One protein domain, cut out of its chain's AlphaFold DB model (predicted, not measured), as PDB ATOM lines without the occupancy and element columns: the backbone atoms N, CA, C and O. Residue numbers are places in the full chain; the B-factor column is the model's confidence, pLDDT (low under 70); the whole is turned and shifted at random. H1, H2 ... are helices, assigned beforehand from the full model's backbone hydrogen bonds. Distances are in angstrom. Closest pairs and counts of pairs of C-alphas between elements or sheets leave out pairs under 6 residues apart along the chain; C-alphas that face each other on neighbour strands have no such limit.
ATOM      1  N   ILE A   2      -4.678  22.001  52.720       63.28
ATOM      2  CA  ILE A   2      -5.705  22.333  51.697       63.28
ATOM      3  C   ILE A   2      -5.106  22.716  50.327       63.28
ATOM      4  O   ILE A   2      -5.601  22.277  49.295       63.28
ATOM      5  N   VAL A   3      -3.994  23.459  50.312       83.19
ATOM      6  CA  VAL A   3      -3.356  23.929  49.066       83.19
ATOM      7  C   VAL A   3      -2.836  22.773  48.199       83.19
ATOM      8  O   VAL A   3      -3.011  22.793  46.988       83.19
ATOM      9  N   ILE A   4      -2.234  21.742  48.804       88.12
ATOM     10  CA  ILE A   4      -1.665  20.607  48.054       88.12
ATOM     11  C   ILE A   4      -2.774  19.814  47.356       88.12
ATOM     12  O   ILE A   4      -2.642  19.500  46.179       88.12
ATOM     13  N   ASN A   5      -3.883  19.546  48.051       92.25
ATOM     14  CA  ASN A   5      -5.022  18.835  47.468       92.25
ATOM     15  C   ASN A   5      -5.594  19.586  46.256       92.25
ATOM     16  O   ASN A   5      -5.797  18.992  45.204       92.25
ATOM     17  N   GLN A   6      -5.781  20.905  46.373       92.69
ATOM     18  CA  GLN A   6      -6.275  21.737  45.271       92.69
ATOM     19  C   GLN A   6      -5.324  21.741  44.065       92.69
ATOM     20  O   GLN A   6      -5.782  21.653  42.928       92.69
ATOM     21  N   LEU A   7      -4.008  21.804  44.300       95.50
ATOM     22  CA  LEU A   7      -3.008  21.732  43.231       95.50
ATOM     23  C   LEU A   7      -3.008  20.367  42.535       95.50
ATOM     24  O   LEU A   7      -2.963  20.321  41.310       95.50
ATOM     25  N   LEU A   8      -3.107  19.271  43.295       95.88
ATOM     26  CA  LEU A   8      -3.192  17.918  42.739       95.88
ATOM     27  C   LEU A   8      -4.456  17.732  41.897       95.88
ATOM     28  O   LEU A   8      -4.370  17.217  40.788       95.88
ATOM     29  N   LYS A   9      -5.612  18.200  42.381       95.00
ATOM     30  CA  LYS A   9      -6.873  18.161  41.625       95.00
ATOM     31  C   LYS A   9      -6.764  18.943  40.322       95.00
ATOM     32  O   LYS A   9      -7.096  18.418  39.266       95.00
ATOM     33  N   LYS A  10      -6.250  20.177  40.385       94.50
ATOM     34  CA  LYS A  10      -6.034  21.009  39.197       94.50
ATOM     35  C   LYS A  10      -5.130  20.306  38.180       94.50
ATOM     36  O   LYS A  10      -5.505  20.204  37.018       94.50
ATOM     37  N   LEU A  11      -3.988  19.789  38.631       96.00
ATOM     38  CA  LEU A  11      -3.061  19.053  37.776       96.00
ATOM     39  C   LEU A  11      -3.725  17.817  37.157       96.00
ATOM     40  O   LEU A  11      -3.559  17.564  35.968       96.00
ATOM     41  N   TYR A  12      -4.500  17.065  37.942       96.00
ATOM     42  CA  TYR A  12      -5.221  15.899  37.444       96.00
ATOM     43  C   TYR A  12      -6.195  16.277  36.321       96.00
ATOM     44  O   TYR A  12      -6.160  15.654  35.261       96.00
ATOM     45  N   TYR A  13      -6.994  17.336  36.496       95.31
ATOM     46  CA  TYR A  13      -7.899  17.828  35.452       95.31
ATOM     47  C   TYR A  13      -7.161  18.228  34.170       95.31
ATOM     48  O   TYR A  13      -7.560  17.806  33.086       95.31
ATOM     49  N   GLU A  14      -6.072  18.990  34.291       96.00
ATOM     50  CA  GLU A  14      -5.272  19.436  33.144       96.00
ATOM     51  C   GLU A  14      -4.685  18.248  32.363       96.00
ATOM     52  O   GLU A  14      -4.707  18.237  31.131       96.00
ATOM     53  N   ILE A  15      -4.204  17.214  33.059       96.88
ATOM     54  CA  ILE A  15      -3.652  16.013  32.423       96.88
ATOM     55  C   ILE A  15      -4.750  15.201  31.722       96.88
ATOM     56  O   ILE A  15      -4.553  14.758  30.586       96.88
ATOM     57  N   VAL A  16      -5.911  15.023  32.364       95.69
ATOM     58  CA  VAL A  16      -7.062  14.327  31.764       95.69
ATOM     59  C   VAL A  16      -7.507  15.045  30.489       95.69
ATOM     60  O   VAL A  16      -7.650  14.411  29.442       95.69
ATOM     61  N   GLU A  17      -7.679  16.368  30.549       94.81
ATOM     62  CA  GLU A  17      -8.062  17.190  29.400       94.81
ATOM     63  C   GLU A  17      -7.027  17.096  28.275       94.81
ATOM     64  O   GLU A  17      -7.387  16.870  27.113       94.81
ATOM     65  N   PHE A  18      -5.741  17.205  28.614       96.81
ATOM     66  CA  PHE A  18      -4.649  17.054  27.660       96.81
ATOM     67  C   PHE A  18      -4.719  15.701  26.946       96.81
ATOM     68  O   PHE A  18      -4.647  15.654  25.712       96.81
ATOM     69  N   ARG A  19      -4.902  14.604  27.689       96.56
ATOM     70  CA  ARG A  19      -4.981  13.258  27.119       96.56
ATOM     71  C   ARG A  19      -6.166  13.114  26.166       96.56
ATOM     72  O   ARG A  19      -5.985  12.670  25.032       96.56
ATOM     73  N   LEU A  20      -7.363  13.499  26.608       94.31
ATOM     74  CA  LEU A  20      -8.591  13.366  25.818       94.31
ATOM     75  C   LEU A  20      -8.534  14.213  24.541       94.31
ATOM     76  O   LEU A  20      -8.923  13.747  23.469       94.31
ATOM     77  N   THR A  21      -7.995  15.428  24.642       95.00
ATOM     78  CA  THR A  21      -7.893  16.361  23.516       95.00
ATOM     79  C   THR A  21      -6.882  15.888  22.476       95.00
ATOM     80  O   THR A  21      -7.157  15.951  21.281       95.00
ATOM     81  N   ASN A  22      -5.718  15.388  22.894       96.44
ATOM     82  CA  ASN A  22      -4.620  15.088  21.967       96.44
ATOM     83  C   ASN A  22      -4.612  13.640  21.470       96.44
ATOM     84  O   ASN A  22      -4.129  13.384  20.370       96.44
ATOM     85  N   PHE A  23      -5.174  12.705  22.237       97.06
ATOM     86  CA  PHE A  23      -5.090  11.272  21.946       97.06
ATOM     87  C   PHE A  23      -6.450  10.573  21.883       97.06
ATOM     88  O   PHE A  23      -6.502   9.348  21.825       97.06
ATOM     89  N   GLY A  24      -7.555  11.320  21.902       95.06
ATOM     90  CA  GLY A  24      -8.886  10.771  21.661       95.06
ATOM     91  C   GLY A  24      -9.165  10.491  20.182       95.06
ATOM     92  O   GLY A  24      -8.401  10.863  19.285       95.06
ATOM     93  N   ASN A  25     -10.323   9.887  19.929       96.06
ATOM     94  CA  ASN A  25     -10.801   9.502  18.601       96.06
ATOM     95  C   ASN A  25     -10.704  10.614  17.549       96.06
ATOM     96  O   ASN A  25     -10.264  10.367  16.431       96.06
ATOM     97  N   ILE A  26     -11.084  11.845  17.909       94.75
ATOM     98  CA  ILE A  26     -11.050  12.992  16.988       94.75
ATOM     99  C   ILE A  26      -9.620  13.259  16.509       94.75
ATOM    100  O   ILE A  26      -9.398  13.529  15.330       94.75
ATOM    101  N   SER A  27      -8.642  13.190  17.410       95.25
ATOM    102  CA  SER A  27      -7.240  13.445  17.075       95.25
ATOM    103  C   SER A  27      -6.656  12.325  16.226       95.25
ATOM    104  O   SER A  27      -5.959  12.605  15.253       95.25
ATOM    105  N   TYR A  28      -7.031  11.074  16.500       96.44
ATOM    106  CA  TYR A  28      -6.706   9.953  15.621       96.44
ATOM    107  C   TYR A  28      -7.262  10.145  14.204       96.44
ATOM    108  O   TYR A  28      -6.493  10.076  13.247       96.44
ATOM    109  N   GLN A  29      -8.558  10.449  14.058       95.25
ATOM    110  CA  GLN A  29      -9.183  10.671  12.746       95.25
ATOM    111  C   GLN A  29      -8.507  11.813  11.985       95.25
ATOM    112  O   GLN A  29      -8.294  11.712  10.780       95.25
ATOM    113  N   LYS A  30      -8.147  12.901  12.675       93.50
ATOM    114  CA  LYS A  30      -7.442  14.038  12.065       93.50
ATOM    115  C   LYS A  30      -6.061  13.653  11.538       93.50
ATOM    116  O   LYS A  30      -5.671  14.145  10.485       93.50
ATOM    117  N   ILE A  31      -5.325  12.819  12.269       94.06
ATOM    118  CA  ILE A  31      -3.955  12.437  11.910       94.06
ATOM    119  C   ILE A  31      -3.947  11.360  10.824       94.06
ATOM    120  O   ILE A  31      -3.142  11.438   9.907       94.06
ATOM    121  N   THR A  32      -4.823  10.364  10.914       93.38
ATOM    122  CA  THR A  32      -4.800   9.184  10.028       93.38
ATOM    123  C   THR A  32      -5.769   9.278   8.853       93.38
ATOM    124  O   THR A  32      -5.674   8.488   7.921       93.38
ATOM    125  N   ASN A  33      -6.721  10.218   8.891       93.25
ATOM    126  CA  ASN A  33      -7.859  10.301   7.972       93.25
ATOM    127  C   ASN A  33      -8.760   9.041   7.960       93.25
ATOM    128  O   ASN A  33      -9.652   8.932   7.116       93.25
ATOM    129  N   ASP A  34      -8.597   8.123   8.919       94.31
ATOM    130  CA  ASP A  34      -9.481   6.975   9.108       94.31
ATOM    131  C   ASP A  34     -10.783   7.413   9.792       94.31
ATOM    132  O   ASP A  34     -10.943   7.362  11.013       94.31
ATOM    133  N   ARG A  35     -11.723   7.909   8.984       93.50
ATOM    134  CA  ARG A  35     -12.995   8.465   9.464       93.50
ATOM    135  C   ARG A  35     -13.899   7.428  10.120       93.50
ATOM    136  O   ARG A  35     -14.689   7.809  10.981       93.50
ATOM    137  N   TYR A  36     -13.809   6.168   9.709       95.50
ATOM    138  CA  TYR A  36     -14.711   5.106  10.156       95.50
ATOM    139  C   TYR A  36     -14.089   4.192  11.215       95.50
ATOM    140  O   TYR A  36     -14.803   3.357  11.760       95.50
ATOM    141  N   PHE A  37     -12.824   4.432  11.587       94.81
ATOM    142  CA  PHE A  37     -12.069   3.640  12.563       94.81
ATOM    143  C   PHE A  37     -11.812   2.196  12.106       94.81
ATOM    144  O   PHE A  37     -11.632   1.305  12.938       94.81
ATOM    145  N   ASP A  38     -11.772   1.965  10.794       95.56
ATOM    146  CA  ASP A  38     -11.577   0.634  10.212       95.56
ATOM    147  C   ASP A  38     -10.148   0.107  10.438       95.56
ATOM    148  O   ASP A  38      -9.909  -1.099  10.414       95.56
ATOM    149  N   ASN A  39      -9.192   1.010  10.680       95.25
ATOM    150  CA  ASN A  39      -7.760   0.733  10.767       95.25
ATOM    151  C   ASN A  39      -7.165   1.128  12.128       95.25
ATOM    152  O   ASN A  39      -5.953   1.340  12.243       95.25
ATOM    153  N   VAL A  40      -7.988   1.239  13.177       96.19
ATOM    154  CA  VAL A  40      -7.492   1.529  14.531       96.19
ATOM    155  C   VAL A  40      -6.593   0.382  14.998       96.19
ATOM    156  O   VAL A  40      -7.051  -0.761  15.084       96.19
ATOM    157  N   PRO A  41      -5.325   0.647  15.368       95.81
ATOM    158  CA  PRO A  41      -4.468  -0.401  15.898       95.81
ATOM    159  C   PRO A  41      -5.043  -0.988  17.185       95.81
ATOM    160  O   PRO A  41      -5.471  -0.247  18.070       95.81
ATOM    161  N   ALA A  42      -4.959  -2.310  17.341       96.12
ATOM    162  CA  ALA A  42      -5.477  -3.007  18.519       96.12
ATOM    163  C   ALA A  42      -4.950  -2.420  19.844       96.12
ATOM    164  O   ALA A  42      -5.714  -2.237  20.782       96.12
ATOM    165  N   ALA A  43      -3.670  -2.036  19.906       95.62
ATOM    166  CA  ALA A  43      -3.096  -1.407  21.098       95.62
ATOM    167  C   ALA A  43      -3.748  -0.053  21.444       95.62
ATOM    168  O   ALA A  43      -3.929   0.260  22.620       95.62
ATOM    169  N   LEU A  44      -4.128   0.741  20.437       97.25
ATOM    170  CA  LEU A  44      -4.845   1.998  20.651       97.25
ATOM    171  C   LEU A  44      -6.291   1.739  21.076       97.25
ATOM    172  O   LEU A  44      -6.783   2.376  22.005       97.25
ATOM    173  N   PHE A  45      -6.943   0.765  20.440       97.00
ATOM    174  CA  PHE A  45      -8.285   0.340  20.818       97.00
ATOM    175  C   PHE A  45      -8.340  -0.112  22.286       97.00
ATOM    176  O   PHE A  45      -9.222   0.320  23.026       97.00
ATOM    177  N   GLU A  46      -7.365  -0.903  22.740       96.62
ATOM    178  CA  GLU A  46      -7.252  -1.326  24.141       96.62
ATOM    179  C   GLU A  46      -7.042  -0.145  25.102       96.62
ATOM    180  O   GLU A  46      -7.628  -0.115  26.185       96.62
ATOM    181  N   LEU A  47      -6.265   0.868  24.710       96.81
ATOM    182  CA  LEU A  47      -6.089   2.079  25.517       96.81
ATOM    183  C   LEU A  47      -7.341   2.958  25.571       96.81
ATOM    184  O   LEU A  47      -7.537   3.663  26.555       96.81
ATOM    185  N   TRP A  48      -8.216   2.924  24.574       96.81
ATOM    186  CA  TRP A  48      -9.483   3.654  24.649       96.81
ATOM    187  C   TRP A  48     -10.568   2.867  25.383       96.81
ATOM    188  O   TRP A  48     -11.224   3.396  26.282       96.81
ATOM    189  N   TYR A  49     -10.746   1.599  25.029       95.44
ATOM    190  CA  TYR A  49     -11.950   0.835  25.361       95.44
ATOM    191  C   TYR A  49     -11.692  -0.439  26.160       95.44
ATOM    192  O   TYR A  49     -12.639  -1.032  26.686       95.44
ATOM    193  N   GLY A  50     -10.429  -0.847  26.275       95.00
ATOM    194  CA  GLY A  50     -10.032  -2.037  27.011       95.00
ATOM    195  C   GLY A  50     -10.307  -1.932  28.511       95.00
ATOM    196  O   GLY A  50     -10.659  -0.883  29.057       95.00
ATOM    197  N   ASN A  51     -10.115  -3.050  29.206       93.88
ATOM    198  CA  ASN A  51     -10.335  -3.148  30.655       93.88
ATOM    199  C   ASN A  51      -9.072  -2.867  31.488       93.88
ATOM    200  O   ASN A  51      -9.097  -3.031  32.705       93.88
ATOM    201  N   SER A  52      -7.973  -2.453  30.852       93.44
ATOM    202  CA  SER A  52      -6.743  -2.045  31.541       93.44
ATOM    203  C   SER A  52      -7.000  -0.883  32.506       93.44
ATOM    204  O   SER A  52      -7.830  -0.018  32.232       93.44
ATOM    205  N   SER A  53      -6.252  -0.805  33.609       90.56
ATOM    206  CA  SER A  53      -6.281   0.361  34.506       90.56
ATOM    207  C   SER A  53      -5.795   1.649  33.833       90.56
ATOM    208  O   SER A  53      -6.061   2.729  34.344       90.56
ATOM    209  N   LEU A  54      -5.103   1.540  32.693       95.25
ATOM    210  CA  LEU A  54      -4.601   2.668  31.904       95.25
ATOM    211  C   LEU A  54      -5.517   3.051  30.732       95.25
ATOM    212  O   LEU A  54      -5.169   3.948  29.956       95.25
ATOM    213  N   SER A  55      -6.652   2.365  30.565       95.25
ATOM    214  CA  SER A  55      -7.581   2.683  29.485       95.25
ATOM    215  C   SER A  55      -8.415   3.920  29.811       95.25
ATOM    216  O   SER A  55      -8.668   4.226  30.976       95.25
ATOM    217  N   PHE A  56      -8.898   4.627  28.793       94.31
ATOM    218  CA  PHE A  56      -9.755   5.806  28.969       94.31
ATOM    219  C   PHE A  56     -11.058   5.439  29.670       94.31
ATOM    220  O   PHE A  56     -11.607   6.244  30.408       94.31
ATOM    221  N   ARG A  57     -11.532   4.207  29.466       90.25
ATOM    222  CA  ARG A  57     -12.702   3.666  30.151       90.25
ATOM    223  C   ARG A  57     -12.564   3.686  31.677       90.25
ATOM    224  O   ARG A  57     -13.567   3.887  32.363       90.25
ATOM    225  N   ASN A  58     -11.359   3.431  32.182       91.25
ATOM    226  CA  ASN A  58     -11.090   3.270  33.611       91.25
ATOM    227  C   ASN A  58     -10.340   4.459  34.231       91.25
ATOM    228  O   ASN A  58     -10.399   4.636  35.444       91.25
ATOM    229  N   LEU A  59      -9.655   5.263  33.418       91.88
ATOM    230  CA  LEU A  59      -8.994   6.501  33.823       91.88
ATOM    231  C   LEU A  59      -9.903   7.725  33.693       91.88
ATOM    232  O   LEU A  59     -10.924   7.704  33.012       91.88
ATOM    233  N   GLY A  60      -9.463   8.837  34.276       83.75
ATOM    234  CA  GLY A  60     -10.244  10.062  34.350       83.75
ATOM    235  C   GLY A  60     -11.307   9.982  35.439       83.75
ATOM    236  O   GLY A  60     -11.167   9.271  36.435       83.75
ATOM    237  N   PHE A  61     -12.365  10.763  35.277       78.81
ATOM    238  CA  PHE A  61     -13.477  10.820  36.217       78.81
ATOM    239  C   PHE A  61     -14.785  10.841  35.439       78.81
ATOM    240  O   PHE A  61     -14.877  11.447  34.369       78.81
ATOM    241  N   LYS A  62     -15.807  10.170  35.975       75.94
ATOM    242  CA  LYS A  62     -17.155  10.218  35.393       75.94
ATOM    243  C   LYS A  62     -17.888  11.454  35.885       75.94
ATOM    244  O   LYS A  62     -18.631  12.072  35.127       75.94
ATOM    245  N   TYR A  63     -17.635  11.824  37.138       76.75
ATOM    246  CA  TYR A  63     -18.219  12.985  37.786       76.75
ATOM    247  C   TYR A  63     -17.146  13.783  38.524       76.75
ATOM    248  O   TYR A  63     -16.228  13.223  39.115       76.75
ATOM    249  N   VAL A  64     -17.288  15.109  38.543       80.94
ATOM    250  CA  VAL A  64     -16.406  16.012  39.312       80.94
ATOM    251  C   VAL A  64     -16.363  15.612  40.792       80.94
ATOM    252  O   VAL A  64     -15.314  15.675  41.426       80.94
ATOM    253  N   SER A  65     -17.486  15.127  41.334       84.94
ATOM    254  CA  SER A  65     -17.576  14.623  42.708       84.94
ATOM    255  C   SER A  65     -16.609  13.481  43.012       84.94
ATOM    256  O   SER A  65     -16.178  13.375  44.156       84.94
ATOM    257  N   ASP A  66     -16.264  12.658  42.015       85.19
ATOM    258  CA  ASP A  66     -15.347  11.529  42.189       85.19
ATOM    259  C   ASP A  66     -13.971  12.058  42.603       85.19
ATOM    260  O   ASP A  66     -13.398  11.616  43.590       85.19
ATOM    261  N   VAL A  67     -13.493  13.093  41.907       87.56
ATOM    262  CA  VAL A  67     -12.204  13.744  42.171       87.56
ATOM    263  C   VAL A  67     -12.230  14.523  43.481       87.56
ATOM    264  O   VAL A  67     -11.242  14.545  44.213       87.56
ATOM    265  N   GLU A  68     -13.358  15.159  43.809       88.88
ATOM    266  CA  GLU A  68     -13.463  15.953  45.032       88.88
ATOM    267  C   GLU A  68     -13.322  15.122  46.311       88.88
ATOM    268  O   GLU A  68     -12.807  15.642  47.307       88.88
ATOM    269  N   GLN A  69     -13.722  13.849  46.260       89.69
ATOM    270  CA  GLN A  69     -13.671  12.906  47.380       89.69
ATOM    271  C   GLN A  69     -12.335  12.157  47.497       89.69
ATOM    272  O   GLN A  69     -12.086  11.547  48.535       89.69
ATOM    273  N   MET A  70     -11.469  12.220  46.479       91.94
ATOM    274  CA  MET A  70     -10.180  11.528  46.498       91.94
ATOM    275  C   MET A  70      -9.232  12.114  47.544       91.94
ATOM    276  O   MET A  70      -9.042  13.332  47.668       91.94
ATOM    277  N   SER A  71      -8.566  11.212  48.256       93.62
ATOM    278  CA  SER A  71      -7.384  11.524  49.044       93.62
ATOM    279  C   SER A  71      -6.225  11.985  48.149       93.62
ATOM    280  O   SER A  71      -6.214  11.795  46.930       93.62
ATOM    281  N   ASN A  72      -5.207  12.596  48.757       94.69
ATOM    282  CA  ASN A  72      -4.017  13.013  48.013       94.69
ATOM    283  C   ASN A  72      -3.276  11.819  47.392       94.69
ATOM    284  O   ASN A  72      -2.775  11.951  46.281       94.69
ATOM    285  N   ASP A  73      -3.228  10.676  48.075       95.31
ATOM    286  CA  ASP A  73      -2.534   9.485  47.577       95.31
ATOM    287  C   ASP A  73      -3.258   8.888  46.365       95.31
ATOM    288  O   ASP A  73      -2.619   8.538  45.373       95.31
ATOM    289  N   GLU A  74      -4.594   8.862  46.393       94.12
ATOM    290  CA  GLU A  74      -5.409   8.464  45.240       94.12
ATOM    291  C   GLU A  74      -5.211   9.422  44.059       94.12
ATOM    292  O   GLU A  74      -5.043   8.972  42.928       94.12
ATOM    293  N   LEU A  75      -5.168  10.737  44.306       94.50
ATOM    294  CA  LEU A  75      -4.882  11.727  43.263       94.50
ATOM    295  C   LEU A  75      -3.494  11.527  42.650       94.50
ATOM    296  O   LEU A  75      -3.359  11.546  41.429       94.50
ATOM    297  N   ILE A  76      -2.463  11.317  43.474       96.25
ATOM    298  CA  ILE A  76      -1.093  11.074  43.002       96.25
ATOM    299  C   ILE A  76      -1.039   9.797  42.156       96.25
ATOM    300  O   ILE A  76      -0.451   9.808  41.074       96.25
ATOM    301  N   ALA A  77      -1.675   8.716  42.612       95.38
ATOM    302  CA  ALA A  77      -1.733   7.459  41.873       95.38
ATOM    303  C   ALA A  77      -2.454   7.619  40.524       95.38
ATOM    304  O   ALA A  77      -1.968   7.132  39.501       95.38
ATOM    305  N   SER A  78      -3.572   8.347  40.488       94.94
ATOM    306  CA  SER A  78      -4.299   8.612  39.245       94.94
ATOM    307  C   SER A  78      -3.516   9.501  38.285       94.94
ATOM    308  O   SER A  78      -3.452   9.189  37.099       94.94
ATOM    309  N   ILE A  79      -2.846  10.545  38.780       96.19
ATOM    310  CA  ILE A  79      -1.935  11.377  37.978       96.19
ATOM    311  C   ILE A  79      -0.820  10.522  37.363       96.19
ATOM    312  O   ILE A  79      -0.523  10.649  36.175       96.19
ATOM    313  N   TYR A  80      -0.215   9.626  38.144       97.44
ATOM    314  CA  TYR A  80       0.810   8.716  37.640       97.44
ATOM    315  C   TYR A  80       0.273   7.810  36.522       97.44
ATOM    316  O   TYR A  80       0.892   7.704  35.462       97.44
ATOM    317  N   ASN A  81      -0.904   7.211  36.715       96.75
ATOM    318  CA  ASN A  81      -1.518   6.356  35.701       96.75
ATOM    319  C   ASN A  81      -1.873   7.128  34.421       96.75
ATOM    320  O   ASN A  81      -1.683   6.607  33.320       96.75
ATOM    321  N   GLU A  82      -2.335   8.375  34.540       97.06
ATOM    322  CA  GLU A  82      -2.555   9.251  33.388       97.06
ATOM    323  C   GLU A  82      -1.259   9.479  32.598       97.06
ATOM    324  O   GLU A  82      -1.246   9.316  31.377       97.06
ATOM    325  N   PHE A  83      -0.135   9.755  33.270       97.88
ATOM    326  CA  PHE A  83       1.163   9.875  32.598       97.88
ATOM    327  C   PHE A  83       1.602   8.576  31.911       97.88
ATOM    328  O   PHE A  83       2.090   8.620  30.781       97.88
ATOM    329  N   CYS A  84       1.405   7.416  32.544       97.75
ATOM    330  CA  CYS A  84       1.693   6.124  31.919       97.75
ATOM    331  C   CYS A  84       0.843   5.891  30.661       97.75
ATOM    332  O   CYS A  84       1.369   5.439  29.644       97.75
ATOM    333  N   SER A  85      -0.451   6.225  30.714       97.75
ATOM    334  CA  SER A  85      -1.359   6.150  29.564       97.75
ATOM    335  C   SER A  85      -0.886   7.075  28.438       97.75
ATOM    336  O   SER A  85      -0.699   6.632  27.304       97.75
ATOM    337  N   ILE A  86      -0.574   8.336  28.761       98.19
ATOM    338  CA  ILE A  86      -0.064   9.332  27.806       98.19
ATOM    339  C   ILE A  86       1.226   8.858  27.134       98.19
ATOM    340  O   ILE A  86       1.349   8.987  25.918       98.19
ATOM    341  N   ALA A  87       2.167   8.277  27.876       97.88
ATOM    342  CA  ALA A  87       3.421   7.794  27.303       97.88
ATOM    343  C   ALA A  87       3.194   6.694  26.248       97.88
ATOM    344  O   ALA A  87       3.833   6.697  25.191       97.88
ATOM    345  N   GLN A  88       2.253   5.774  26.491       97.44
ATOM    346  CA  GLN A  88       1.900   4.737  25.514       97.44
ATOM    347  C   GLN A  88       1.212   5.332  24.281       97.44
ATOM    348  O   GLN A  88       1.555   4.979  23.150       97.44
ATOM    349  N   LEU A  89       0.296   6.282  24.481       97.62
ATOM    350  CA  LEU A  89      -0.387   6.982  23.391       97.62
ATOM    351  C   LEU A  89       0.588   7.782  22.527       97.62
ATOM    352  O   LEU A  89       0.498   7.720  21.305       97.62
ATOM    353  N   GLN A  90       1.539   8.490  23.138       97.00
ATOM    354  CA  GLN A  90       2.571   9.241  22.422       97.00
ATOM    355  C   GLN A  90       3.391   8.333  21.506       97.00
ATOM    356  O   GLN A  90       3.636   8.694  20.357       97.00
ATOM    357  N   ASN A  91       3.771   7.143  21.980       95.75
ATOM    358  CA  ASN A  91       4.496   6.171  21.166       95.75
ATOM    359  C   ASN A  91       3.662   5.720  19.952       95.75
ATOM    360  O   ASN A  91       4.141   5.742  18.820       95.75
ATOM    361  N   ILE A  92       2.384   5.391  20.165       95.44
ATOM    362  CA  ILE A  92       1.477   4.988  19.082       95.44
ATOM    363  C   ILE A  92       1.280   6.130  18.073       95.44
ATOM    364  O   ILE A  92       1.449   5.928  16.872       95.44
ATOM    365  N   PHE A  93       0.965   7.339  18.543       94.81
ATOM    366  CA  PHE A  93       0.667   8.482  17.677       94.81
ATOM    367  C   PHE A  93       1.892   8.967  16.897       94.81
ATOM    368  O   PHE A  93       1.755   9.380  15.744       94.81
ATOM    369  N   ALA A  94       3.092   8.859  17.474       92.44
ATOM    370  CA  ALA A  94       4.331   9.164  16.768       92.44
ATOM    371  C   ALA A  94       4.533   8.280  15.524       92.44
ATOM    372  O   ALA A  94       5.131   8.734  14.547       92.44
ATOM    373  N   ASN A  95       4.017   7.045  15.524       90.06
ATOM    374  CA  ASN A  95       4.114   6.153  14.368       90.06
ATOM    375  C   ASN A  95       3.193   6.592  13.221       90.06
ATOM    376  O   ASN A  95       3.609   6.536  12.066       90.06
ATOM    377  N   PHE A  96       2.000   7.122  13.519       87.94
ATOM    378  CA  PHE A  96       1.106   7.665  12.487       87.94
ATOM    379  C   PHE A  96       1.702   8.896  11.799       87.94
ATOM    380  O   PHE A  96       1.617   9.045  10.582       87.94
ATOM    381  N   SER A  97       2.342   9.781  12.568       73.31
ATOM    382  CA  SER A  97       2.984  10.973  12.005       73.31
ATOM    383  C   SER A  97       4.150  10.637  11.073       73.31
ATOM    384  O   SER A  97       4.360  11.359  10.104       73.31
ATOM    385  N   LYS A  98       4.887   9.549  11.337       73.69
ATOM    386  CA  LYS A  98       5.992   9.096  10.478       73.69
ATOM    387  C   LYS A  98       5.498   8.512   9.154       73.69
ATOM    388  O   LYS A  98       6.019   8.895   8.114       73.69
ATOM    389  N   GLN A  99       4.460   7.674   9.186       61.97
ATOM    390  CA  GLN A  99       3.865   7.085   7.975       61.97
ATOM    391  C   GLN A  99       3.353   8.165   7.008       61.97
ATOM    392  O   GLN A  99       3.703   8.167   5.833       61.97
ATOM    393  N   ASN A 100       2.676   9.192   7.529       56.88
ATOM    394  CA  ASN A 100       2.214  10.335   6.731       56.88
ATOM    395  C   ASN A 100       3.332  11.170   6.068       56.88
ATOM    396  O   ASN A 100       3.044  11.987   5.188       56.88
ATOM    397  N   CYS A 101       4.582  11.054   6.530       55.94
ATOM    398  CA  CYS A 101       5.737  11.716   5.918       55.94
ATOM    399  C   CYS A 101       6.386  10.862   4.821       55.94
ATOM    400  O   CYS A 101       6.950  11.430   3.890       55.94
ATOM    401  N   GLU A 102       6.304   9.536   4.924       54.28
ATOM    402  CA  GLU A 102       6.863   8.602   3.942       54.28
ATOM    403  C   GLU A 102       5.941   8.450   2.721       54.28
ATOM    404  O   GLU A 102       6.434   8.436   1.600       54.28
ATOM    405  N   ASP A 103       4.617   8.500   2.907       52.66
ATOM    406  CA  ASP A 103       3.619   8.392   1.825       52.66
ATOM    407  C   ASP A 103       3.510   9.643   0.917       52.66
ATOM    408  O   ASP A 103       2.638   9.727   0.048       52.66
ATOM    409  N   LYS A 104       4.360  10.660   1.124       50.09
ATOM    410  CA  LYS A 104       4.381  11.917   0.345       50.09
ATOM    411  C   LYS A 104       5.508  12.004  -0.694       50.09
ATOM    412  O   LYS A 104       5.661  13.068  -1.302       50.09
TER     413      LYS A 104
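Overview. This is residues 2 to 104 of the 105 residues of an uncharacterized protein of Streptococcus sp. (UniProt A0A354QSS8). Long H5 runs along a rod, with H1 then H2 beside it, H3 on another side and H4 near its start. The printed part has 103 residues with five named helices, H1 to H5: all helix. It is only just compact, close to loose: radius of gyration of the C-alphas 15.4 A, spans 53 by 24 by 18 A.

Along the chain. Find C-alpha 72 at (-4.017, 13.013, 48.013): H5, residues 72 to 102, runs 45.6 A to C-alpha 102 at (6.863, 8.602, 3.942). H1 is residues 2 to 23, H2 25 to 32, H3 42 to 49, H4 64 to 69.

Arrangement. H5 touches H1 at a shallow tilt of 22 degrees; their closest C-alphas, Ile 79 and Tyr 12, are 5.6 A apart. Its residues 93 to 100 alone touch H2, closest C-alphas Phe 96 and Thr 32, 6.6 A; 85 to 92 alone touch H3, Ile 92 and Leu 44, 7.2 A. Every O i to N i+4 pair is within hydrogen-bond range in H1 to H4, 24 of 27 in H5.

Size, cuts and confidence. The printed part has no cut; H3 to H4 is a long link. pLDDT is under 70 at residues 2 and 99 to 104.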